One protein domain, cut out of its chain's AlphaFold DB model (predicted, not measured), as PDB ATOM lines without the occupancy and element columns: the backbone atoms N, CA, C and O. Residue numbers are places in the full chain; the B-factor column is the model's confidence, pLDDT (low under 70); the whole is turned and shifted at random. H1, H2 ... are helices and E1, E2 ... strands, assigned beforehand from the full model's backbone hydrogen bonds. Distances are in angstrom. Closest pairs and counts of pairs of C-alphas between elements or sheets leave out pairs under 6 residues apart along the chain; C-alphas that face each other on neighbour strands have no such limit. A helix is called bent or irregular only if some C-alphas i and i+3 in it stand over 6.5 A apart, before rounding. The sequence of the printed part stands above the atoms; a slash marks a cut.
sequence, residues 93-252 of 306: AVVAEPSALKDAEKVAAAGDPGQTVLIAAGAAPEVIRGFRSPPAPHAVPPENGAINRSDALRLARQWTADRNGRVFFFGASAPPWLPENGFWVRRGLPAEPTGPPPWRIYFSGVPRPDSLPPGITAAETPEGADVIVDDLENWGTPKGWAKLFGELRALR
ATOM      1  N   ALA A  93     153.365 158.163 143.656       96.06
ATOM      2  CA  ALA A  93     151.976 158.072 144.071       96.06
ATOM      3  C   ALA A  93     151.238 157.072 143.190       96.06
ATOM      4  O   ALA A  93     151.171 157.232 141.976       96.06
ATOM      5  N   VAL A  94     150.684 156.041 143.808       96.12
ATOM      6  CA  VAL A  94     149.814 155.066 143.166       96.12
ATOM      7  C   VAL A  94     148.385 155.440 143.536       96.12
ATOM      8  O   VAL A  94     147.998 155.351 144.695       96.12
ATOM      9  N   VAL A  95     147.614 155.906 142.565       96.62
ATOM     10  CA  VAL A  95     146.190 156.211 142.709       96.62
ATOM     11  C   VAL A  95     145.407 155.048 142.127       96.62
ATOM     12  O   VAL A  95     145.721 154.626 141.022       96.62
ATOM     13  N   ALA A  96     144.401 154.535 142.824       96.38
ATOM     14  CA  ALA A  96     143.638 153.385 142.358       96.38
ATOM     15  C   ALA A  96     142.135 153.571 142.535       96.38
ATOM     16  O   ALA A  96     141.669 153.927 143.616       96.38
ATOM     17  N   GLU A  97     141.371 153.290 141.485       95.56
ATOM     18  CA  GLU A  97     139.928 153.076 141.592       95.56
ATOM     19  C   GLU A  97     139.631 151.809 142.417       95.56
ATOM     20  O   GLU A  97     140.461 150.892 142.441       95.56
ATOM     21  N   PRO A  98     138.444 151.694 143.043       93.31
ATOM     22  CA  PRO A  98     138.080 150.520 143.840       93.31
ATOM     23  C   PRO A  98     138.244 149.194 143.079       93.31
ATOM     24  O   PRO A  98     138.740 148.214 143.632       93.31
ATOM     25  N   SER A  99     137.925 149.189 141.781       91.00
ATOM     26  CA  SER A  99     138.031 148.022 140.896       91.00
ATOM     27  C   SER A  99     139.475 147.561 140.637       91.00
ATOM     28  O   SER A  99     139.707 146.380 140.377       91.00
ATOM     29  N   ALA A 100     140.452 148.468 140.724       92.25
ATOM     30  CA  ALA A 100     141.868 148.207 140.453       92.25
ATOM     31  C   ALA A 100     142.745 148.257 141.719       92.25
ATOM     32  O   ALA A 100     143.967 148.101 141.638       92.25
ATOM     33  N   LEU A 101     142.136 148.440 142.897       93.00
ATOM     34  CA  LEU A 101     142.843 148.640 144.162       93.00
ATOM     35  C   LEU A 101     143.769 147.470 144.512       93.00
ATOM     36  O   LEU A 101     144.922 147.690 144.868       93.00
ATOM     37  N   LYS A 102     143.313 146.223 144.333       91.44
ATOM     38  CA  LYS A 102     144.116 145.020 144.628       91.44
ATOM     39  C   LYS A 102     145.404 144.944 143.810       91.44
ATOM     40  O   LYS A 102     146.404 144.401 144.272       91.44
ATOM     41  N   ASP A 103     145.385 145.441 142.579       89.44
ATOM     42  CA  ASP A 103     146.570 145.431 141.723       89.44
ATOM     43  C   ASP A 103     147.501 146.587 142.070       89.44
ATOM     44  O   ASP A 103     148.706 146.387 142.218       89.44
ATOM     45  N   ALA A 104     146.934 147.769 142.306       92.19
ATOM     46  CA  ALA A 104     147.671 148.916 142.812       92.19
ATOM     47  C   ALA A 104     148.355 148.632 144.160       92.19
ATOM     48  O   ALA A 104     149.487 149.061 144.374       92.19
ATOM     49  N   GLU A 105     147.727 147.854 145.045       92.25
ATOM     50  CA  GLU A 105     148.328 147.383 146.296       92.25
ATOM     51  C   GLU A 105     149.557 146.507 146.052       92.25
ATOM     52  O   GLU A 105     150.578 146.708 146.708       92.25
ATOM     53  N   LYS A 106     149.513 145.579 145.085       89.69
ATOM     54  CA  LYS A 106     150.684 144.757 144.718       89.69
ATOM     55  C   LYS A 106     151.830 145.625 144.208       89.69
ATOM     56  O   LYS A 106     152.981 145.412 144.587       89.69
ATOM     57  N   VAL A 107     151.506 146.617 143.382       88.25
ATOM     58  CA  VAL A 107     152.469 147.585 142.843       88.25
ATOM     59  C   VAL A 107     153.077 148.426 143.966       88.25
ATOM     60  O   VAL A 107     154.298 148.550 144.060       88.25
ATOM     61  N   ALA A 108     152.248 148.941 144.873       91.31
ATOM     62  CA  ALA A 108     152.703 149.709 146.024       91.31
ATOM     63  C   ALA A 108     153.507 148.856 147.022       91.31
ATOM     64  O   ALA A 108     154.433 149.357 147.657       91.31
ATOM     65  N   ALA A 109     153.179 147.570 147.176       88.81
ATOM     66  CA  ALA A 109     153.914 146.620 148.012       88.81
ATOM     67  C   ALA A 109     155.288 146.258 147.427       88.81
ATOM     68  O   ALA A 109     156.223 146.021 148.188       88.81
ATOM     69  N   ALA A 110     155.416 146.247 146.097       87.38
ATOM     70  CA  ALA A 110     156.692 146.070 145.405       87.38
ATOM     71  C   ALA A 110     157.594 147.317 145.477       87.38
ATOM     72  O   ALA A 110     158.815 147.204 145.365       87.38
ATOM     73  N   GLY A 111     156.992 148.500 145.636       86.81
ATOM     74  CA  GLY A 111     157.689 149.776 145.777       86.81
ATOM     75  C   GLY A 111     158.364 149.971 147.141       86.81
ATOM     76  O   GLY A 111     158.076 149.285 148.121       86.81
ATOM     77  N   ASP A 112     159.261 150.957 147.218       87.81
ATOM     78  CA  ASP A 112     159.898 151.351 148.479       87.81
ATOM     79  C   ASP A 112     158.846 151.994 149.413       87.81
ATOM     80  O   ASP A 112     158.250 153.011 149.031       87.81
ATOM     81  N   PRO A 113     158.609 151.459 150.630       88.31
ATOM     82  CA  PRO A 113     157.648 152.011 151.594       88.31
ATOM     83  C   PRO A 113     157.938 153.463 152.002       88.31
ATOM     84  O   PRO A 113     157.039 154.181 152.442       88.31
ATOM     85  N   GLY A 114     159.192 153.910 151.897       89.31
ATOM     86  CA  GLY A 114     159.584 155.280 152.215       89.31
ATOM     87  C   GLY A 114     159.288 156.286 151.102       89.31
ATOM     88  O   GLY A 114     159.344 157.486 151.363       89.31
ATOM     89  N   GLN A 115     158.994 155.809 149.889       90.81
ATOM     90  CA  GLN A 115     158.859 156.630 148.680       90.81
ATOM     91  C   GLN A 115     157.569 156.352 147.909       90.81
ATOM     92  O   GLN A 115     157.311 157.029 146.920       90.81
ATOM     93  N   THR A 116     156.760 155.381 148.329       93.69
ATOM     94  CA  THR A 116     155.522 155.013 147.637       93.69
ATOM     95  C   THR A 116     154.317 155.351 148.504       93.69
ATOM     96  O   THR A 116     154.243 154.903 149.646       93.69
ATOM     97  N   VAL A 117     153.381 156.129 147.960       95.25
ATOM     98  CA  VAL A 117     152.091 156.442 148.591       95.25
ATOM     99  C   VAL A 117     150.976 155.764 147.798       95.25
ATOM    100  O   VAL A 117     150.980 155.820 146.571       95.25
ATOM    101  N   LEU A 118     150.043 155.105 148.483       96.12
ATOM    102  CA  LEU A 118     148.859 154.496 147.868       96.12
ATOM    103  C   LEU A 118     147.623 155.312 148.240       96.12
ATOM    104  O   LEU A 118     147.373 155.560 149.422       96.12
ATOM    105  N   ILE A 119     146.856 155.708 147.230       96.00
ATOM    106  CA  ILE A 119     145.671 156.555 147.344       96.00
ATOM    107  C   ILE A 119     144.497 155.834 146.684       96.00
ATOM    108  O   ILE A 119     144.572 155.485 145.506       96.00
ATOM    109  N   ALA A 120     143.398 155.643 147.410       95.75
ATOM    110  CA  ALA A 120     142.153 155.159 146.821       95.75
ATOM    111  C   ALA A 120     141.326 156.325 146.277       95.75
ATOM    112  O   ALA A 120     141.019 157.280 146.990       95.75
ATOM    113  N   ALA A 121     140.920 156.223 145.015       94.56
ATOM    114  CA  ALA A 121     139.989 157.134 144.367       94.56
ATOM    115  C   ALA A 121     138.544 156.711 144.686       94.56
ATOM    116  O   ALA A 121     137.902 156.024 143.899       94.56
ATOM    117  N   GLY A 122     138.045 157.081 145.868       93.06
ATOM    118  CA  GLY A 122     136.632 156.945 146.246       93.06
ATOM    119  C   GLY A 122     135.824 158.228 146.005       93.06
ATOM    120  O   GLY A 122     136.265 159.134 145.296       93.06
ATOM    121  N   ALA A 123     134.653 158.332 146.643       92.94
ATOM    122  CA  ALA A 123     133.886 159.584 146.706       92.94
ATOM    123  C   ALA A 123     134.646 160.682 147.459       92.94
ATOM    124  O   ALA A 123     134.665 161.836 147.034       92.94
ATOM    125  N   ALA A 124     135.328 160.286 148.533       93.25
ATOM    126  CA  ALA A 124     136.372 161.057 149.181       93.25
ATOM    127  C   ALA A 124     137.689 160.286 149.000       93.25
ATOM    128  O   ALA A 124     137.777 159.147 149.463       93.25
ATOM    129  N   PRO A 125     138.685 160.830 148.281       94.88
ATOM    130  CA  PRO A 125     139.958 160.150 148.113       94.88
ATOM    131  C   PRO A 125     140.707 160.071 149.443       94.88
ATOM    132  O   PRO A 125     140.823 161.064 150.160       94.88
ATOM    133  N   GLU A 126     141.246 158.896 149.751       94.31
ATOM    134  CA  GLU A 126     141.927 158.623 151.018       94.31
ATOM    135  C   GLU A 126     143.310 158.020 150.765       94.31
ATOM    136  O   GLU A 126     143.516 157.236 149.833       94.31
ATOM    137  N   VAL A 127     144.275 158.392 151.606       94.44
ATOM    138  CA  VAL A 127     145.610 157.790 151.613       94.44
ATOM    139  C   VAL A 127     145.549 156.493 152.414       94.44
ATOM    140  O   VAL A 127     145.514 156.526 153.639       94.44
ATOM    141  N   ILE A 128     145.587 155.360 151.717       92.94
ATOM    142  CA  ILE A 128     145.617 154.022 152.331       92.94
ATOM    143  C   ILE A 128     147.004 153.723 152.917       92.94
ATOM    144  O   ILE A 128     147.173 153.005 153.903       92.94
ATOM    145  N   ARG A 129     148.051 154.255 152.279       90.94
ATOM    146  CA  ARG A 129     149.432 154.046 152.717       90.94
ATOM    147  C   ARG A 129     150.248 155.302 152.484       90.94
ATOM    148  O   ARG A 129     150.523 155.638 151.337       90.94
ATOM    149  N   GLY A 130     150.631 155.976 153.566       89.62
ATOM    150  CA  GLY A 130     151.522 157.138 153.543       89.62
ATOM    151  C   GLY A 130     153.004 156.761 153.471       89.62
ATOM    152  O   GLY A 130     153.382 155.614 153.713       89.62
ATOM    153  N   PHE A 131     153.868 157.746 153.199       83.50
ATOM    154  CA  PHE A 131     155.318 157.543 153.272       83.50
ATOM    155  C   PHE A 131     155.729 157.141 154.687       83.50
ATOM    156  O   PHE A 131     155.490 157.883 155.638       83.50
ATOM    157  N   ARG A 132     156.397 155.987 154.823       81.69
ATOM    158  CA  ARG A 132     156.881 155.444 156.111       81.69
ATOM    159  C   ARG A 132     155.786 155.110 157.135       81.69
ATOM    160  O   ARG A 132     156.123 154.710 158.247       81.69
ATOM    161  N   SER A 133     154.509 155.222 156.778       77.38
ATOM    162  CA  SER A 133     153.414 154.760 157.625       77.38
ATOM    163  C   SER A 133     153.172 153.270 157.368       77.38
ATOM    164  O   SER A 133     153.119 152.856 156.203       77.38
ATOM    165  N   PRO A 134     153.029 152.438 158.414       71.25
ATOM    166  CA  PRO A 134     152.510 151.092 158.223       71.25
ATOM    167  C   PRO A 134     151.116 151.176 157.575       71.25
ATOM    168  O   PRO A 134     150.410 152.164 157.797       71.25
ATOM    169  N   PRO A 135     150.727 150.185 156.755       71.00
ATOM    170  CA  PRO A 135     149.391 150.154 156.173       71.00
ATOM    171  C   PRO A 135     148.368 150.172 157.310       71.00
ATOM    172  O   PRO A 135     148.403 149.303 158.185       71.00
ATOM    173  N   ALA A 136     147.495 151.178 157.332       71.94
ATOM    174  CA  ALA A 136     146.380 151.161 158.261       71.94
ATOM    175  C   ALA A 136     145.350 150.129 157.762       71.94
ATOM    176  O   ALA A 136     145.229 149.900 156.556       71.94
ATOM    177  N   PRO A 137     144.626 149.445 158.661       72.56
ATOM    178  CA  PRO A 137     143.485 148.637 158.259       72.56
ATOM    179  C   PRO A 137     142.402 149.578 157.719       72.56
ATOM    180  O   PRO A 137     141.671 150.197 158.487       72.56
ATOM    181  N   HIS A 138     142.330 149.724 156.396       68.12
ATOM    182  CA  HIS A 138     141.323 150.552 155.741       68.12
ATOM    183  C   HIS A 138     140.109 149.709 155.363       68.12
ATOM    184  O   HIS A 138     140.232 148.602 154.832       68.12
ATOM    185  N   ALA A 139     138.921 150.251 155.623       71.81
ATOM    186  CA  ALA A 139     137.704 149.726 155.031       71.81
ATOM    187  C   ALA A 139     137.760 150.016 153.527       71.81
ATOM    188  O   ALA A 139     137.925 151.166 153.123       71.81
ATOM    189  N   VAL A 140     137.655 148.972 152.700       73.44
ATOM    190  CA  VAL A 140     137.573 149.132 151.246       73.44
ATOM    191  C   VAL A 140     136.406 150.084 150.949       73.44
ATOM    192  O   VAL A 140     135.293 149.810 151.412       73.44
ATOM    193  N   PRO A 141     136.630 151.201 150.228       73.06
ATOM    194  CA  PRO A 141     135.552 152.114 149.885       73.06
ATOM    195  C   PRO A 141     134.444 151.347 149.153       73.06
ATOM    196  O   PRO A 141     134.758 150.480 148.332       73.06
ATOM    197  N   PRO A 142     133.160 151.635 149.419       76.50
ATOM    198  CA  PRO A 142     132.070 150.950 148.737       76.50
ATOM    199  C   PRO A 142     132.196 151.137 147.220       76.50
ATOM    200  O   PRO A 142     132.308 152.260 146.730       76.50
ATOM    201  N   GLU A 143     132.151 150.027 146.480       77.75
ATOM    202  CA  GLU A 143     132.384 149.975 145.028       77.75
ATOM    203  C   GLU A 143     131.382 150.830 144.225       77.75
ATOM    204  O   GLU A 143     131.717 151.350 143.166       77.75
ATOM    205  N   ASN A 144     130.184 151.058 144.774       78.75
ATOM    206  CA  ASN A 144     129.102 151.812 144.128       78.75
ATOM    207  C   ASN A 144     129.127 153.330 144.399       78.75
ATOM    208  O   ASN A 144     128.185 154.036 144.037       78.75
ATOM    209  N   GLY A 145     130.160 153.851 145.068       82.25
ATOM    210  CA  GLY A 145     130.298 155.288 145.302       82.25
ATOM    211  C   GLY A 145     130.676 156.057 144.032       82.25
ATOM    212  O   GLY A 145     131.409 155.553 143.185       82.25
ATOM    213  N   ALA A 146     130.224 157.308 143.908       90.69
ATOM    214  CA  ALA A 146     130.732 158.210 142.876       90.69
ATOM    215  C   ALA A 146     132.261 158.336 143.010       90.69
ATOM    216  O   ALA A 146     132.755 158.654 144.085       90.69
ATOM    217  N   ILE A 147     133.014 158.076 141.942       94.19
ATOM    218  CA  ILE A 147     134.485 158.107 141.960       94.19
ATOM    219  C   ILE A 147     134.963 159.526 141.639       94.19
ATOM    220  O   ILE A 147     134.792 160.004 140.514       94.19
ATOM    221  N   ASN A 148     135.622 160.190 142.591       95.62
ATOM    222  CA  ASN A 148     136.169 161.531 142.389       95.62
ATOM    223  C   ASN A 148     137.655 161.488 141.978       95.62
ATOM    224  O   ASN A 148     138.574 161.688 142.777       95.62
ATOM    225  N   ARG A 149     137.892 161.214 140.688       95.75
ATOM    226  CA  ARG A 149     139.243 161.058 140.105       95.75
ATOM    227  C   ARG A 149     140.093 162.326 140.214       95.75
ATOM    228  O   ARG A 149     141.282 162.246 140.512       95.75
ATOM    229  N   SER A 150     139.487 163.491 139.985       96.50
ATOM    230  CA  SER A 150     140.180 164.786 140.018       96.50
ATOM    231  C   SER A 150     140.760 165.095 141.394       96.50
ATOM    232  O   SER A 150     141.871 165.622 141.489       96.50
ATOM    233  N   ASP A 151     140.031 164.765 142.458       96.44
ATOM    234  CA  ASP A 151     140.490 165.014 143.825       96.44
ATOM    235  C   ASP A 151     141.574 164.022 144.233       96.44
ATOM    236  O   ASP A 151     142.571 164.424 144.833       96.44
ATOM    237  N   ALA A 152     141.453 162.758 143.819       96.75
ATOM    238  CA  ALA A 152     142.488 161.752 144.044       96.75
ATOM    239  C   ALA A 152     143.824 162.148 143.391       96.75
ATOM    240  O   ALA A 152     144.886 162.025 144.001       96.75
ATOM    241  N   LEU A 153     143.774 162.687 142.171       96.44
ATOM    242  CA  LEU A 153     144.958 163.163 141.455       96.44
ATOM    243  C   LEU A 153     145.522 164.463 142.031       96.44
ATOM    244  O   LEU A 153     146.742 164.628 142.077       96.44
ATOM    245  N   ARG A 154     144.670 165.373 142.525       96.44
ATOM    246  CA  ARG A 154     145.128 166.547 143.289       96.44
ATOM    247  C   ARG A 154     145.868 166.124 144.552       96.44
ATOM    248  O   ARG A 154     146.951 166.645 144.808       96.44
ATOM    249  N   LEU A 155     145.329 165.154 145.289       95.81
ATOM    250  CA  LEU A 155     145.970 164.597 146.475       95.81
ATOM    251  C   LEU A 155     147.314 163.955 146.103       95.81
ATOM    252  O   LEU A 155     148.340 164.310 146.673       95.81
ATOM    253  N   ALA A 156     147.352 163.109 145.072       95.94
ATOM    254  CA  ALA A 156     148.592 162.510 144.573       95.94
ATOM    255  C   ALA A 156     149.649 163.555 144.191       95.94
ATOM    256  O   ALA A 156     150.831 163.397 144.512       95.94
ATOM    257  N   ARG A 157     149.224 164.651 143.550       94.75
ATOM    258  CA  ARG A 157     150.095 165.777 143.211       94.75
ATOM    259  C   ARG A 157     150.641 166.460 144.461       94.75
ATOM    260  O   ARG A 157     151.829 166.740 144.490       94.75
ATOM    261  N   GLN A 158     149.841 166.674 145.504       94.69
ATOM    262  CA  GLN A 158     150.335 167.248 146.767       94.69
ATOM    263  C   GLN A 158     151.445 166.394 147.396       94.69
ATOM    264  O   GLN A 158     152.440 166.933 147.867       94.69
ATOM    265  N   TRP A 159     151.331 165.064 147.327       93.25
ATOM    266  CA  TRP A 159     152.362 164.154 147.837       93.25
ATOM    267  C   TRP A 159     153.634 164.090 146.970       93.25
ATOM    268  O   TRP A 159     154.670 163.616 147.440       93.25
ATOM    269  N   THR A 160     153.579 164.541 145.711       93.12
ATOM    270  CA  THR A 160     154.668 164.373 144.725       93.12
ATOM    271  C   THR A 160     155.272 165.678 144.197       93.12
ATOM    272  O   THR A 160     156.400 165.647 143.694       93.12
ATOM    273  N   ALA A 161     154.572 166.811 144.323       84.75
ATOM    274  CA  ALA A 161     154.904 168.089 143.683       84.75
ATOM    275  C   ALA A 161     156.301 168.603 144.046       84.75
ATOM    276  O   ALA A 161     157.046 169.028 143.165       84.75
ATOM    277  N   ASP A 162     156.700 168.487 145.311       80.81
ATOM    278  CA  ASP A 162     157.962 169.067 145.783       80.81
ATOM    279  C   ASP A 162     159.208 168.294 145.320       80.81
ATOM    280  O   ASP A 162     160.332 168.778 145.454       80.81
ATOM    281  N   ARG A 163     159.034 167.078 144.783       79.94
ATOM    282  CA  ARG A 163     160.133 166.118 144.568       79.94
ATOM    283  C   ARG A 163     160.179 165.511 143.170       79.94
ATOM    284  O   ARG A 163     160.807 164.470 142.984       79.94
ATOM    285  N   ASN A 164     159.514 166.137 142.198       86.69
ATOM    286  CA  ASN A 164     159.419 165.611 140.832       86.69
ATOM    287  C   ASN A 164     158.919 164.147 140.824       86.69
ATOM    288  O   ASN A 164     159.482 163.267 140.163       86.69
ATOM    289  N   GLY A 165     157.925 163.872 141.675       90.12
ATOM    290  CA  GLY A 165     157.380 162.534 141.840       90.12
ATOM    291  C   GLY A 165     156.567 162.081 140.630       90.12
ATOM    292  O   GLY A 165     156.167 162.878 139.781       90.12
ATOM    293  N   ARG A 166     156.333 160.774 140.560       92.44
ATOM    294  CA  ARG A 166     155.530 160.134 139.512       92.44
ATOM    295  C   ARG A 166     154.170 159.749 140.051       92.44
ATOM    296  O   ARG A 166     154.062 159.381 141.219       92.44
ATOM    297  N   VAL A 167     153.160 159.779 139.192       94.31
ATOM    298  CA  VAL A 167     151.800 159.369 139.550       94.31
ATOM    299  C   VAL A 167     151.379 158.220 138.645       94.31
ATOM    300  O   VAL A 167     151.375 158.374 137.435       94.31
ATOM    301  N   PHE A 168     151.019 157.073 139.210       94.50
ATOM    302  CA  PHE A 168     150.419 155.961 138.477       94.50
ATOM    303  C   PHE A 168     148.948 155.879 138.849       94.50
ATOM    304  O   PHE A 168     148.622 155.621 140.002       94.50
ATOM    305  N   PHE A 169     148.065 156.112 137.889       95.62
ATOM    306  CA  PHE A 169     146.625 156.003 138.062       95.62
ATOM    307  C   PHE A 169     146.152 154.639 137.556       95.62
ATOM    308  O   PHE A 169     146.317 154.334 136.382       95.62
ATOM    309  N   PHE A 170     145.562 153.827 138.424       94.75
ATOM    310  CA  PHE A 170     145.005 152.514 138.129       94.75
ATOM    311  C   PHE A 170     143.486 152.622 138.064       94.75
ATOM    312  O   PHE A 170     142.836 152.889 139.074       94.75
ATOM    313  N   GLY A 171     142.912 152.407 136.885       93.50
ATOM    314  CA  GLY A 171     141.471 152.543 136.700       93.50
ATOM    315  C   GLY A 171     140.985 152.000 135.367       93.50
ATOM    316  O   GLY A 171     141.753 151.876 134.411       93.50
ATOM    317  N   ALA A 172     139.697 151.670 135.311       89.62
ATOM    318  CA  ALA A 172     139.059 151.168 134.096       89.62
ATOM    319  C   ALA A 172     138.805 152.290 133.076       89.62
ATOM    320  O   ALA A 172     138.820 152.046 131.872       89.62
ATOM    321  N   SER A 173     138.579 153.512 133.562       90.06
ATOM    322  CA  SER A 173     138.333 154.703 132.743       90.06
ATOM    323  C   SER A 173     139.521 155.654 132.777       90.06
ATOM    324  O   SER A 173     140.243 155.708 133.776       90.06
ATOM    325  N   ALA A 174     139.695 156.424 131.702       88.94
ATOM    326  CA  ALA A 174     140.724 157.449 131.637       88.94
ATOM    327  C   ALA A 174     140.507 158.489 132.753       88.94
ATOM    328  O   ALA A 174     139.364 158.894 133.009       88.94
ATOM    329  N   PRO A 175     141.571 158.921 133.446       93.00
ATOM    330  CA  PRO A 175     141.466 160.035 134.371       93.00
ATOM    331  C   PRO A 175     141.135 161.338 133.619       93.00
ATOM    332  O   PRO A 175     141.510 161.495 132.462       93.00
ATOM    333  N   PRO A 176     140.475 162.309 134.277       92.88
ATOM    334  CA  PRO A 176     140.092 163.575 133.646       92.88
ATOM    335  C   PRO A 176     141.296 164.437 133.237       92.88
ATOM    336  O   PRO A 176     141.183 165.281 132.358       92.88
ATOM    337  N   TRP A 177     142.434 164.250 133.903       93.62
ATOM    338  CA  TRP A 177     143.722 164.852 133.576       93.62
ATOM    339  C   TRP A 177     144.829 164.005 134.216       93.62
ATOM    340  O   TRP A 177     144.566 163.238 135.139       93.62
ATOM    341  N   LEU A 178     146.070 164.147 133.761       89.88
ATOM    342  CA  LEU A 178     147.250 163.537 134.380       89.88
ATOM    343  C   LEU A 178     148.324 164.614 134.567       89.88
ATOM    344  O   LEU A 178     148.413 165.528 133.749       89.88
ATOM    345  N   PRO A 179     149.132 164.555 135.640       89.38
ATOM    346  CA  PRO A 179     150.323 165.393 135.739       89.38
ATOM    347  C   PRO A 179     151.347 164.997 134.663       89.38
ATOM    348  O   PRO A 179     151.284 163.892 134.133       89.38
ATOM    349  N   GLU A 180     152.332 165.856 134.386       84.75
ATOM    350  CA  GLU A 180     153.369 165.614 133.358       84.75
ATOM    351  C   GLU A 180     154.123 164.286 133.550       84.75
ATOM    352  O   GLU A 180     154.463 163.616 132.585       84.75
ATOM    353  N   ASN A 181     154.320 163.861 134.803       86.44
ATOM    354  CA  ASN A 181     154.940 162.579 135.163       86.44
ATOM    355  C   ASN A 181     153.904 161.503 135.545       86.44
ATOM    356  O   ASN A 181     154.169 160.634 136.389       86.44
ATOM    357  N   GLY A 182     152.689 161.641 135.021       89.75
ATOM    358  CA  GLY A 182     151.551 160.773 135.261       89.75
ATOM    359  C   GLY A 182     151.465 159.649 134.234       89.75
ATOM    360  O   GLY A 182     151.683 159.862 133.049       89.75
ATOM    361  N   PHE A 183     151.090 158.462 134.690       89.81
ATOM    362  CA  PHE A 183     150.852 157.287 133.861       89.81
ATOM    363  C   PHE A 183     149.472 156.744 134.188       89.81
ATOM    364  O   PHE A 183     149.134 156.594 135.364       89.81
ATOM    365  N   TRP A 184     148.688 156.416 133.168       91.56
ATOM    366  CA  TRP A 184     147.441 155.691 133.365       91.56
ATOM    367  C   TRP A 184     147.651 154.220 133.035       91.56
ATOM    368  O   TRP A 184     148.110 153.856 131.958       91.56
ATOM    369  N   VAL A 185     147.338 153.371 134.002       89.56
ATOM    370  CA  VAL A 185     147.456 151.927 133.921       89.56
ATOM    371  C   VAL A 185     146.053 151.346 133.953       89.56
ATOM    372  O   VAL A 185     145.298 151.521 134.914       89.56
ATOM    373  N   ARG A 186     145.698 150.633 132.890       87.44
ATOM    374  CA  ARG A 186     144.398 149.987 132.753       87.44
ATOM    375  C   ARG A 186     144.596 148.512 132.455       87.44
ATOM    376  O   ARG A 186     145.463 148.116 131.678       87.44
ATOM    377  N   ARG A 187     143.731 147.688 133.039       80.25
ATOM    378  CA  ARG A 187     143.583 146.295 132.626       80.25
ATOM    379  C   ARG A 187     142.867 146.280 131.270       80.25
ATOM    380  O   ARG A 187     141.729 146.738 131.151       80.25
ATOM    381  N   GLY A 188     143.579 145.853 130.235       72.88
ATOM    382  CA  GLY A 188     143.053 145.688 128.887       72.88
ATOM    383  C   GLY A 188     141.973 144.612 128.838       72.88
ATOM    384  O   GLY A 188     141.801 143.834 129.770       72.88
ATOM    385  N   LEU A 189     141.225 144.573 127.740       67.19
ATOM    386  CA  LEU A 189     140.403 143.407 127.427       67.19
ATOM    387  C   LEU A 189     141.334 142.302 126.910       67.19
ATOM    388  O   LEU A 189     142.288 142.625 126.194       67.19
ATOM    389  N   PRO A 190     141.109 141.033 127.283       62.91
ATOM    390  CA  PRO A 190     141.920 139.941 126.771       62.91
ATOM    391  C   PRO A 190     141.775 139.878 125.245       62.91
ATOM    392  O   PRO A 190     140.668 139.982 124.720       62.91
ATOM    393  N   ALA A 191     142.904 139.775 124.538       61.53
ATOM    394  CA  ALA A 191     142.920 139.691 123.075       61.53
ATOM    395  C   ALA A 191     142.294 138.374 122.573       61.53
ATOM    396  O   ALA A 191     141.715 138.338 121.492       61.53
ATOM    397  N   GLU A 192     142.354 137.324 123.396       58.47
ATOM    398  CA  GLU A 192     141.731 136.022 123.167       58.47
ATOM    399  C   GLU A 192     140.832 135.634 124.354       58.47
ATOM    400  O   GLU A 192     141.184 135.916 125.500       58.47
ATOM    401  N   PRO A 193     139.698 134.945 124.127       64.25
ATOM    402  CA  PRO A 193     138.690 134.654 125.157       64.25
ATOM    403  C   PRO A 193     139.191 133.802 126.336       64.25
ATOM    404  O   PRO A 193     138.525 133.736 127.366       64.25
ATOM    405  N   THR A 194     140.345 133.151 126.202       68.19
ATOM    406  CA  THR A 194     140.928 132.249 127.207       68.19
ATOM    407  C   THR A 194     142.179 132.799 127.898       68.19
ATOM    408  O   THR A 194     142.688 132.152 128.811       68.19
ATOM    409  N   GLY A 195     142.683 133.971 127.496       66.56
ATOM    410  CA  GLY A 195     143.893 134.569 128.069       66.56
ATOM    411  C   GLY A 195     143.609 135.535 129.229       66.56
ATOM    412  O   GLY A 195     142.544 136.160 129.266       66.56
ATOM    413  N   PRO A 196     144.544 135.713 130.182       65.94
ATOM    414  CA  PRO A 196     144.445 136.798 131.149       65.94
ATOM    415  C   PRO A 196     144.501 138.159 130.425       65.94
ATOM    416  O   PRO A 196     145.246 138.316 129.457       65.94
ATOM    417  N   PRO A 197     143.730 139.164 130.873       67.69
ATOM    418  CA  PRO A 197     143.724 140.479 130.245       67.69
ATOM    419  C   PRO A 197     145.108 141.158 130.310       67.69
ATOM    420  O   PRO A 197     145.658 141.269 131.413       67.69
ATOM    421  N   PRO A 198     145.653 141.660 129.181       73.44
ATOM    422  CA  PRO A 198     146.931 142.362 129.157       73.44
ATOM    423  C   PRO A 198     146.857 143.673 129.945       73.44
ATOM    424  O   PRO A 198     145.822 144.338 129.958       73.44
ATOM    425  N   TRP A 199     147.950 144.093 130.582       69.88
ATOM    426  CA  TRP A 199     148.046 145.446 131.131       69.88
ATOM    427  C   TRP A 199     148.419 146.408 130.011       69.88
ATOM    428  O   TRP A 199     149.341 146.146 129.240       69.88
ATOM    429  N   ARG A 200     147.705 147.531 129.942       77.31
ATOM    430  CA  ARG A 200     148.014 148.630 129.029       77.31
ATOM    431  C   ARG A 200     148.413 149.852 129.835       77.31
ATOM    432  O   ARG A 200     147.706 150.236 130.773       77.31
ATOM    433  N   ILE A 201     149.550 150.433 129.477       76.81
ATOM    434  CA  ILE A 201     150.058 151.662 130.080       76.81
ATOM    435  C   ILE A 201     149.949 152.760 129.032       76.81
ATOM    436  O   ILE A 201     150.552 152.669 127.966       76.81
ATOM    437  N   TYR A 202     149.169 153.781 129.353       74.69
ATOM    438  CA  TYR A 202     148.943 154.940 128.511       74.69
ATOM    439  C   TYR A 202     149.879 156.061 128.952       74.69
ATOM    440  O   TYR A 202     149.958 156.401 130.143       74.69
ATOM    441  N   PHE A 203     150.572 156.633 127.974       71.75
ATOM    442  CA  PHE A 203     151.467 157.771 128.141       71.75
ATOM    443  C   PHE A 203     150.838 159.002 127.493       71.75
ATOM    444  O   PHE A 203     150.222 158.902 126.434       71.75
ATOM    445  N   SER A 204     151.048 160.180 128.086       60.88
ATOM    446  CA  SER A 204     150.656 161.462 127.483       60.88
ATOM    447  C   SER A 204     151.536 161.874 126.287       60.88
ATOM    448  O   SER A 204     151.377 162.970 125.760       60.88
ATOM    449  N   GLY A 205     152.452 161.007 125.840       64.50
ATOM    450  CA  GLY A 205     153.288 161.183 124.653       64.50
ATOM    451  C   GLY A 205     153.709 159.836 124.058       64.50
ATOM    452  O   GLY A 205     153.719 158.824 124.758       64.50
ATOM    453  N   VAL A 206     154.049 159.813 122.766       61.09
ATOM    454  CA  VAL A 206     154.415 158.584 122.039       61.09
ATOM    455  C   VAL A 206     155.871 158.195 122.354       61.09
ATOM    456  O   VAL A 206     156.776 158.990 122.088       61.09
ATOM    457  N   PRO A 207     156.144 157.002 122.928       65.50
ATOM    458  CA  PRO A 207     157.509 156.516 123.100       65.50
ATOM    459  C   PRO A 207     158.169 156.332 121.738       65.50
ATOM    460  O   PRO A 207     157.553 155.779 120.830       65.50
ATOM    461  N   ARG A 208     159.448 156.697 121.598       70.56
ATOM    462  CA  ARG A 208     160.207 156.264 120.416       70.56
ATOM    463  C   ARG A 208     160.277 154.729 120.418       70.56
ATOM    464  O   ARG A 208     160.760 154.188 121.419       70.56
ATOM    465  N   PRO A 209     159.859 154.038 119.341       70.50
ATOM    466  CA  PRO A 209     159.829 152.574 119.289       70.50
ATOM    467  C   PRO A 209     161.168 151.937 119.681       70.50
ATOM    468  O   PRO A 209     161.205 150.991 120.460       70.50
ATOM    469  N   ASP A 210     162.273 152.543 119.242       75.19
ATOM    470  CA  ASP A 210     163.642 152.052 119.453       75.19
ATOM    471  C   ASP A 210     164.116 152.119 120.917       75.19
ATOM    472  O   ASP A 210     165.157 151.564 121.267       75.19
ATOM    473  N   SER A 211     163.379 152.824 121.780       74.00
ATOM    474  CA  SER A 211     163.706 152.962 123.203       74.00
ATOM    475  C   SER A 211     163.017 151.921 124.088       74.00
ATOM    476  O   SER A 211     163.346 151.814 125.272       74.00
ATOM    477  N   LEU A 212     162.067 151.156 123.541       75.00
ATOM    478  CA  LEU A 212     161.268 150.219 124.319       75.00
ATOM    479  C   LEU A 212     162.050 148.928 124.618       75.00
ATOM    480  O   LEU A 212     162.712 148.377 123.736       75.00
ATOM    481  N   PRO A 213     161.981 148.418 125.857       73.94
ATOM    482  CA  PRO A 213     162.537 147.119 126.207       73.94
ATOM    483  C   PRO A 213     161.930 145.978 125.374       73.94
ATOM    484  O   PRO A 213     160.760 146.046 124.989       73.94
ATOM    485  N   PRO A 214     162.672 144.881 125.143       74.62
ATOM    486  CA  PRO A 214     162.120 143.703 124.481       74.62
ATOM    487  C   PRO A 214     160.915 143.147 125.260       74.62
ATOM    488  O   PRO A 214     160.978 142.980 126.478       74.62
ATOM    489  N   GLY A 215     159.826 142.845 124.545       71.31
ATOM    490  CA  GLY A 215     158.552 142.392 125.128       71.31
ATOM    491  C   GLY A 215     157.575 143.518 125.489       71.31
ATOM    492  O   GLY A 215     156.525 143.249 126.070       71.31
ATOM    493  N   ILE A 216     157.919 144.763 125.153       74.06
ATOM    494  CA  ILE A 216     157.049 145.929 125.276       74.06
ATOM    495  C   ILE A 216     156.775 146.468 123.873       74.06
ATOM    496  O   ILE A 216     157.697 146.878 123.170       74.06
ATOM    497  N   THR A 217     155.511 146.468 123.462       76.44
ATOM    498  CA  THR A 217     155.088 147.017 122.168       76.44
ATOM    499  C   THR A 217     154.330 148.319 122.391       76.44
ATOM    500  O   THR A 217     153.576 148.442 123.352       76.44
ATOM    501  N   ALA A 218     154.554 149.323 121.542       78.06
ATOM    502  CA  ALA A 218     153.741 150.535 121.527       78.06
ATOM    503  C   ALA A 218     152.821 150.507 120.308       78.06
ATOM    504  O   ALA A 218     153.282 150.317 119.183       78.06
ATOM    505  N   ALA A 219     151.529 150.701 120.539       77.62
ATOM    506  CA  ALA A 219     150.534 150.945 119.514       77.62
ATOM    507  C   ALA A 219     150.081 152.402 119.630       77.62
ATOM    508  O   ALA A 219     149.643 152.839 120.691       77.62
ATOM    509  N   GLU A 220     150.200 153.171 118.553       73.31
ATOM    510  CA  GLU A 220     149.649 154.526 118.525       73.31
ATOM    511  C   GLU A 220     148.119 154.461 118.563       73.31
ATOM    512  O   GLU A 220     147.484 153.707 117.820       73.31
ATOM    513  N   THR A 221     147.523 155.258 119.440       73.62
ATOM    514  CA  THR A 221     146.080 155.469 119.523       73.62
ATOM    515  C   THR A 221     145.771 156.950 119.293       73.62
ATOM    516  O   THR A 221     146.634 157.805 119.486       73.62
ATOM    517  N   PRO A 222     144.540 157.315 118.888       70.31
ATOM    518  CA  PRO A 222     144.174 158.721 118.689       70.31
ATOM    519  C   PRO A 222     144.363 159.597 119.941       70.31
ATOM    520  O   PRO A 222     144.440 160.816 119.836       70.31
ATOM    521  N   GLU A 223     144.416 158.970 121.120       64.56
ATOM    522  CA  GLU A 223     144.544 159.616 122.427       64.56
ATOM    523  C   GLU A 223     145.983 159.569 122.987       64.56
ATOM    524  O   GLU A 223     146.239 160.164 124.034       64.56
ATOM    525  N   GLY A 224     146.928 158.891 122.317       70.56
ATOM    526  CA  GLY A 224     148.313 158.752 122.779       70.56
ATOM    527  C   GLY A 224     149.026 157.508 122.238       70.56
ATOM    528  O   GLY A 224     148.885 157.137 121.079       70.56
ATOM    529  N   ALA A 225     149.830 156.860 123.080       70.38
ATOM    530  CA  ALA A 225     150.426 155.564 122.765       70.38
ATOM    531  C   ALA A 225     150.062 154.536 123.837       70.38
ATOM    532  O   ALA A 225     150.341 154.731 125.026       70.38
ATOM    533  N   ASP A 226     149.467 153.433 123.391       70.38
ATOM    534  CA  ASP A 226     149.218 152.240 124.183       70.38
ATOM    535  C   ASP A 226     150.509 151.442 124.236       70.38
ATOM    536  O   ASP A 226     150.917 150.833 123.250       70.38
ATOM    537  N   VAL A 227     151.142 151.392 125.399       73.81
ATOM    538  CA  VAL A 227     152.212 150.430 125.622       73.81
ATOM    539  C   VAL A 227     151.601 149.149 126.165       73.81
ATOM    540  O   VAL A 227     151.055 149.118 127.275       73.81
ATOM    541  N   ILE A 228     151.670 148.100 125.357       74.44
ATOM    542  CA  ILE A 228     151.181 146.764 125.667       74.44
ATOM    543  C   ILE A 228     152.356 145.956 126.219       74.44
ATOM    544  O   ILE A 228     153.430 145.873 125.619       74.44
ATOM    545  N   VAL A 229     152.153 145.392 127.407       75.25
ATOM    546  CA  VAL A 229     153.124 144.514 128.064       75.25
ATOM    547  C   VAL A 229     152.595 143.084 127.957       75.25
ATOM    548  O   VAL A 229     151.700 142.698 128.712       75.25
ATOM    549  N   ASP A 230     153.126 142.320 126.999       60.78
ATOM    550  CA  ASP A 230     152.562 141.022 126.587       60.78
ATOM    551  C   ASP A 230     152.902 139.852 127.543       60.78
ATOM    552  O   ASP A 230     152.182 138.857 127.573       60.78
ATOM    553  N   ASP A 231     153.940 139.961 128.387       66.19
ATOM    554  CA  ASP A 231     154.423 138.858 129.253       66.19
ATOM    555  C   ASP A 231     154.008 138.983 130.740       66.19
ATOM    556  O   ASP A 231     154.811 139.187 131.660       66.19
ATOM    557  N   LEU A 232     152.706 138.896 131.003       52.91
ATOM    558  CA  LEU A 232     152.146 139.127 132.338       52.91
ATOM    559  C   LEU A 232     152.634 138.172 133.436       52.91
ATOM    560  O   LEU A 232     152.611 138.565 134.604       52.91
ATOM    561  N   GLU A 233     153.042 136.945 133.107       56.53
ATOM    562  CA  GLU A 233     153.501 135.982 134.119       56.53
ATOM    563  C   GLU A 233     154.807 136.442 134.771       56.53
ATOM    564  O   GLU A 233     154.970 136.331 135.989       56.53
ATOM    565  N   ASN A 234     155.689 137.074 133.995       62.22
ATOM    566  CA  ASN A 234     156.902 137.680 134.527       62.22
ATOM    567  C   ASN A 234     156.632 139.050 135.168       62.22
ATOM    568  O   ASN A 234     157.165 139.345 136.247       62.22
ATOM    569  N   TRP A 235     155.778 139.881 134.554       61.84
ATOM    570  CA  TRP A 235     155.557 141.272 134.981       61.84
ATOM    571  C   TRP A 235     154.571 141.439 136.151       61.84
ATOM    572  O   TRP A 235     154.713 142.375 136.935       61.84
ATOM    573  N   GLY A 236     153.617 140.519 136.335       61.62
ATOM    574  CA  GLY A 236     152.605 140.560 137.402       61.62
ATOM    575  C   GLY A 236     153.140 140.256 138.805       61.62
ATOM    576  O   GLY A 236     152.424 140.413 139.798       61.62
ATOM    577  N   THR A 237     154.404 139.841 138.904       73.50
ATOM    578  CA  THR A 237     155.102 139.653 140.178       73.50
ATOM    579  C   THR A 237     155.670 140.981 140.698       73.50
ATOM    580  O   THR A 237     155.988 141.872 139.907       73.50
ATOM    581  N   PRO A 238     155.899 141.133 142.017       68.25
ATOM    582  CA  PRO A 238     156.593 142.304 142.561       68.25
ATOM    583  C   PRO A 238     157.953 142.576 141.896       68.25
ATOM    584  O   PRO A 238     158.332 143.726 141.688       68.25
ATOM    585  N   LYS A 239     158.681 141.514 141.513       74.12
ATOM    586  CA  LYS A 239     159.957 141.620 140.788       74.12
ATOM    587  C   LYS A 239     159.769 142.138 139.363       74.12
ATOM    588  O   LYS A 239     160.571 142.954 138.918       74.12
ATOM    589  N   GLY A 240     158.717 141.686 138.685       76.00
ATOM    590  CA  GLY A 240     158.309 142.170 137.372       76.00
ATOM    591  C   GLY A 240     158.058 143.670 137.385       76.00
ATOM    592  O   GLY A 240     158.760 144.419 136.712       76.00
ATOM    593  N   TRP A 241     157.155 144.136 138.247       69.88
ATOM    594  CA  TRP A 241     156.894 145.568 138.417       69.88
ATOM    595  C   TRP A 241     158.151 146.367 138.769       69.88
ATOM    596  O   TRP A 241     158.391 147.418 138.179       69.88
ATOM    597  N   ALA A 242     159.002 145.867 139.671       71.25
ATOM    598  CA  ALA A 242     160.262 146.531 140.004       71.25
ATOM    599  C   ALA A 242     161.197 146.670 138.788       71.25
ATOM    600  O   ALA A 242     161.800 147.731 138.594       71.25
ATOM    601  N   LYS A 243     161.287 145.631 137.947       78.38
ATOM    602  CA  LYS A 243     162.030 145.671 136.683       78.38
ATOM    603  C   LYS A 243     161.404 146.682 135.719       78.38
ATOM    604  O   LYS A 243     162.133 147.494 135.157       78.38
ATOM    605  N   LEU A 244     160.072 146.710 135.615       74.31
ATOM    606  CA  LEU A 244     159.343 147.563 134.674       74.31
ATOM    607  C   LEU A 244     159.553 149.021 135.046       74.31
ATOM    608  O   LEU A 244     159.917 149.832 134.208       74.31
ATOM    609  N   PHE A 245     159.413 149.358 136.329       70.62
ATOM    610  CA  PHE A 245     159.711 150.701 136.812       70.62
ATOM    611  C   PHE A 245     161.187 151.059 136.677       70.62
ATOM    612  O   PHE A 245     161.496 152.233 136.481       70.62
ATOM    613  N   GLY A 246     162.093 150.086 136.789       70.50
ATOM    614  CA  GLY A 246     163.514 150.264 136.508       70.50
ATOM    615  C   GLY A 246     163.766 150.679 135.057       70.50
ATOM    616  O   GLY A 246     164.481 151.655 134.823       70.50
ATOM    617  N   GLU A 247     163.125 149.996 134.109       72.50
ATOM    618  CA  GLU A 247     163.237 150.250 132.669       72.50
ATOM    619  C   GLU A 247     162.484 151.522 132.249       72.50
ATOM    620  O   GLU A 247     163.073 152.407 131.633       72.50
ATOM    621  N   LEU A 248     161.246 151.726 132.711       67.50
ATOM    622  CA  LEU A 248     160.497 152.976 132.517       67.50
ATOM    623  C   LEU A 248     161.207 154.184 133.150       67.50
ATOM    624  O   LEU A 248     161.085 155.311 132.680       67.50
ATOM    625  N   ARG A 249     161.982 153.987 134.227       63.00
ATOM    626  CA  ARG A 249     162.840 155.034 134.813       63.00
ATOM    627  C   ARG A 249     164.038 155.370 133.920       63.00
ATOM    628  O   ARG A 249     164.552 156.482 134.062       63.00
ATOM    629  N   ALA A 250     164.494 154.451 133.070       63.22
ATOM    630  CA  ALA A 250     165.563 154.703 132.108       63.22
ATOM    631  C   ALA A 250     165.079 155.524 130.902       63.22
ATOM    632  O   ALA A 250     165.880 156.259 130.333       63.22
ATOM    633  N   LEU A 251     163.775 155.507 130.600       61.16
ATOM    634  CA  LEU A 251     163.129 156.306 129.546       61.16
ATOM    635  C   LEU A 251     163.032 157.818 129.867       61.16
ATOM    636  O   LEU A 251     162.046 158.477 129.543       61.16
ATOM    637  N   ARG A 252     164.049 158.409 130.513       46.69
ATOM    638  CA  ARG A 252     164.162 159.872 130.667       46.69
ATOM    639  C   ARG A 252     164.316 160.498 129.275       46.69
ATOM    640  O   ARG A 252     165.419 160.536 128.745       46.69
TER     641      ARG A 252
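AT A GLANCE: This is residues 93 to 252 of the 306 residues of the protein "BatA domain-containing protein" of Lentisphaerae bacterium ADurb.Bin242 (UniProt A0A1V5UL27). One strongly twisted sheet of eight strands runs through the domain; its half with E3, E2, E1 and E4 is sandwiched between H1 over one face and H2 over the other, while the half with E6, E8 and E7 has no named helix over it. H4 packs on the end of H1, off the sheet, with the short H3 just before it. The printed part has 160 residues, with four named helices and eight strands in the order E1 H1 E2 E3 H2 E4 E5 E6 E7 E8 H3 H4. The mixed sheet has the order E3 E2 E1 E4 E5 E6 E8 E7, and the class is mixed, helices and strands. The whole is compact and rounded, with a radius of gyration of the C-alphas of 15.2 A and spans of 40 by 37 by 30 A.

IN THESE COORDINATES: E1, residues 93 to 96, begins at C-alpha 93 (151.976, 158.072, 144.071). H1 is residues 98 to 110, 19.2 A long; E2 is 116 to 120 and E3 126 to 129. H2, residues 149 to 163, is 22.0 A long and begins at C-alpha 149 (139.243, 161.058, 140.105). H1 and H2 are irregular: C-alphas 99 and 102, and C-alphas 159 and 162, are 7.7 A apart. E4 is 166 to 170, E5 182 to 187, 16.7 A, E6 199 to 203, E7 216 to 221, 15.6 A, and E8 224 to 229, 15.9 A. H3 is 232 to 235; H4, 238 to 250, 18.5 A, ends at C-alpha 250 (165.563, 154.703, 132.108).

HOW THE PARTS SIT: E1 is parallel to E4, with N 95 and O 168 at 2.8 A, and to E2, with N 94 and O 117 at 2.8 A. E1, H1 and E2 form a strand-helix-strand unit, two parallel neighbour strands with a helix between, its crossover right-handed. E2 and E3 form a hairpin, with N 118 and O 129 at 2.9 A. E4 and E5 are parallel, with N 183 and O 167 at 2.8 A. E5 and E6 form a hairpin, with N 202 and O 184 at 2.8 A. E6 and E8 are antiparallel, with N 227 and O 201 at 2.9 A; E8 and E7 form a hairpin, with N 219 and O 226 at 2.8 A. In three layers, helices on both faces of the sheet, H1 has a height over the sheet of 6.3 A and H2 one of 8.0 A. Both run along the strands, over E1, at 1 and 2 degrees to it on the local plane; H2 is only just not over E2 as well, with 2 of its C-alphas falling there. The closest C-alphas of H1 and E1 are those of Ala 104 and Ala 96, 6.0 A apart; of H2 and E1, Ala 156 and Ala 93, 5.6 A. With residues 238 to 242 alone, H4 touches H1, about perpendicular at 81 degrees; their closest C-alphas, Pro 238 and Ala 110, are 4.7 A apart. H3 and H4 only just touch, with 3 pairs of C-alphas within 8 A, and only at the corner, closest at C-alphas 234 and 240, 5.5 A. Every O i to N i+4 pair is within hydrogen-bond range in H4, 7 of 9 in H1 and 9 of 11 in H2; H3 is too short for one.

THE WHOLE: The C-alphas farthest apart, of Asp 162 and Thr 194, are 44.6 A apart. The printed part has no cut. The links E3 to H2, E4 to E5, E5 to E6 and E6 to E7 are long. The mean pLDDT of the printed part is 81.0, with 30 residues under 70, among them 189 to 197, 230 to 236 and 248 to 252.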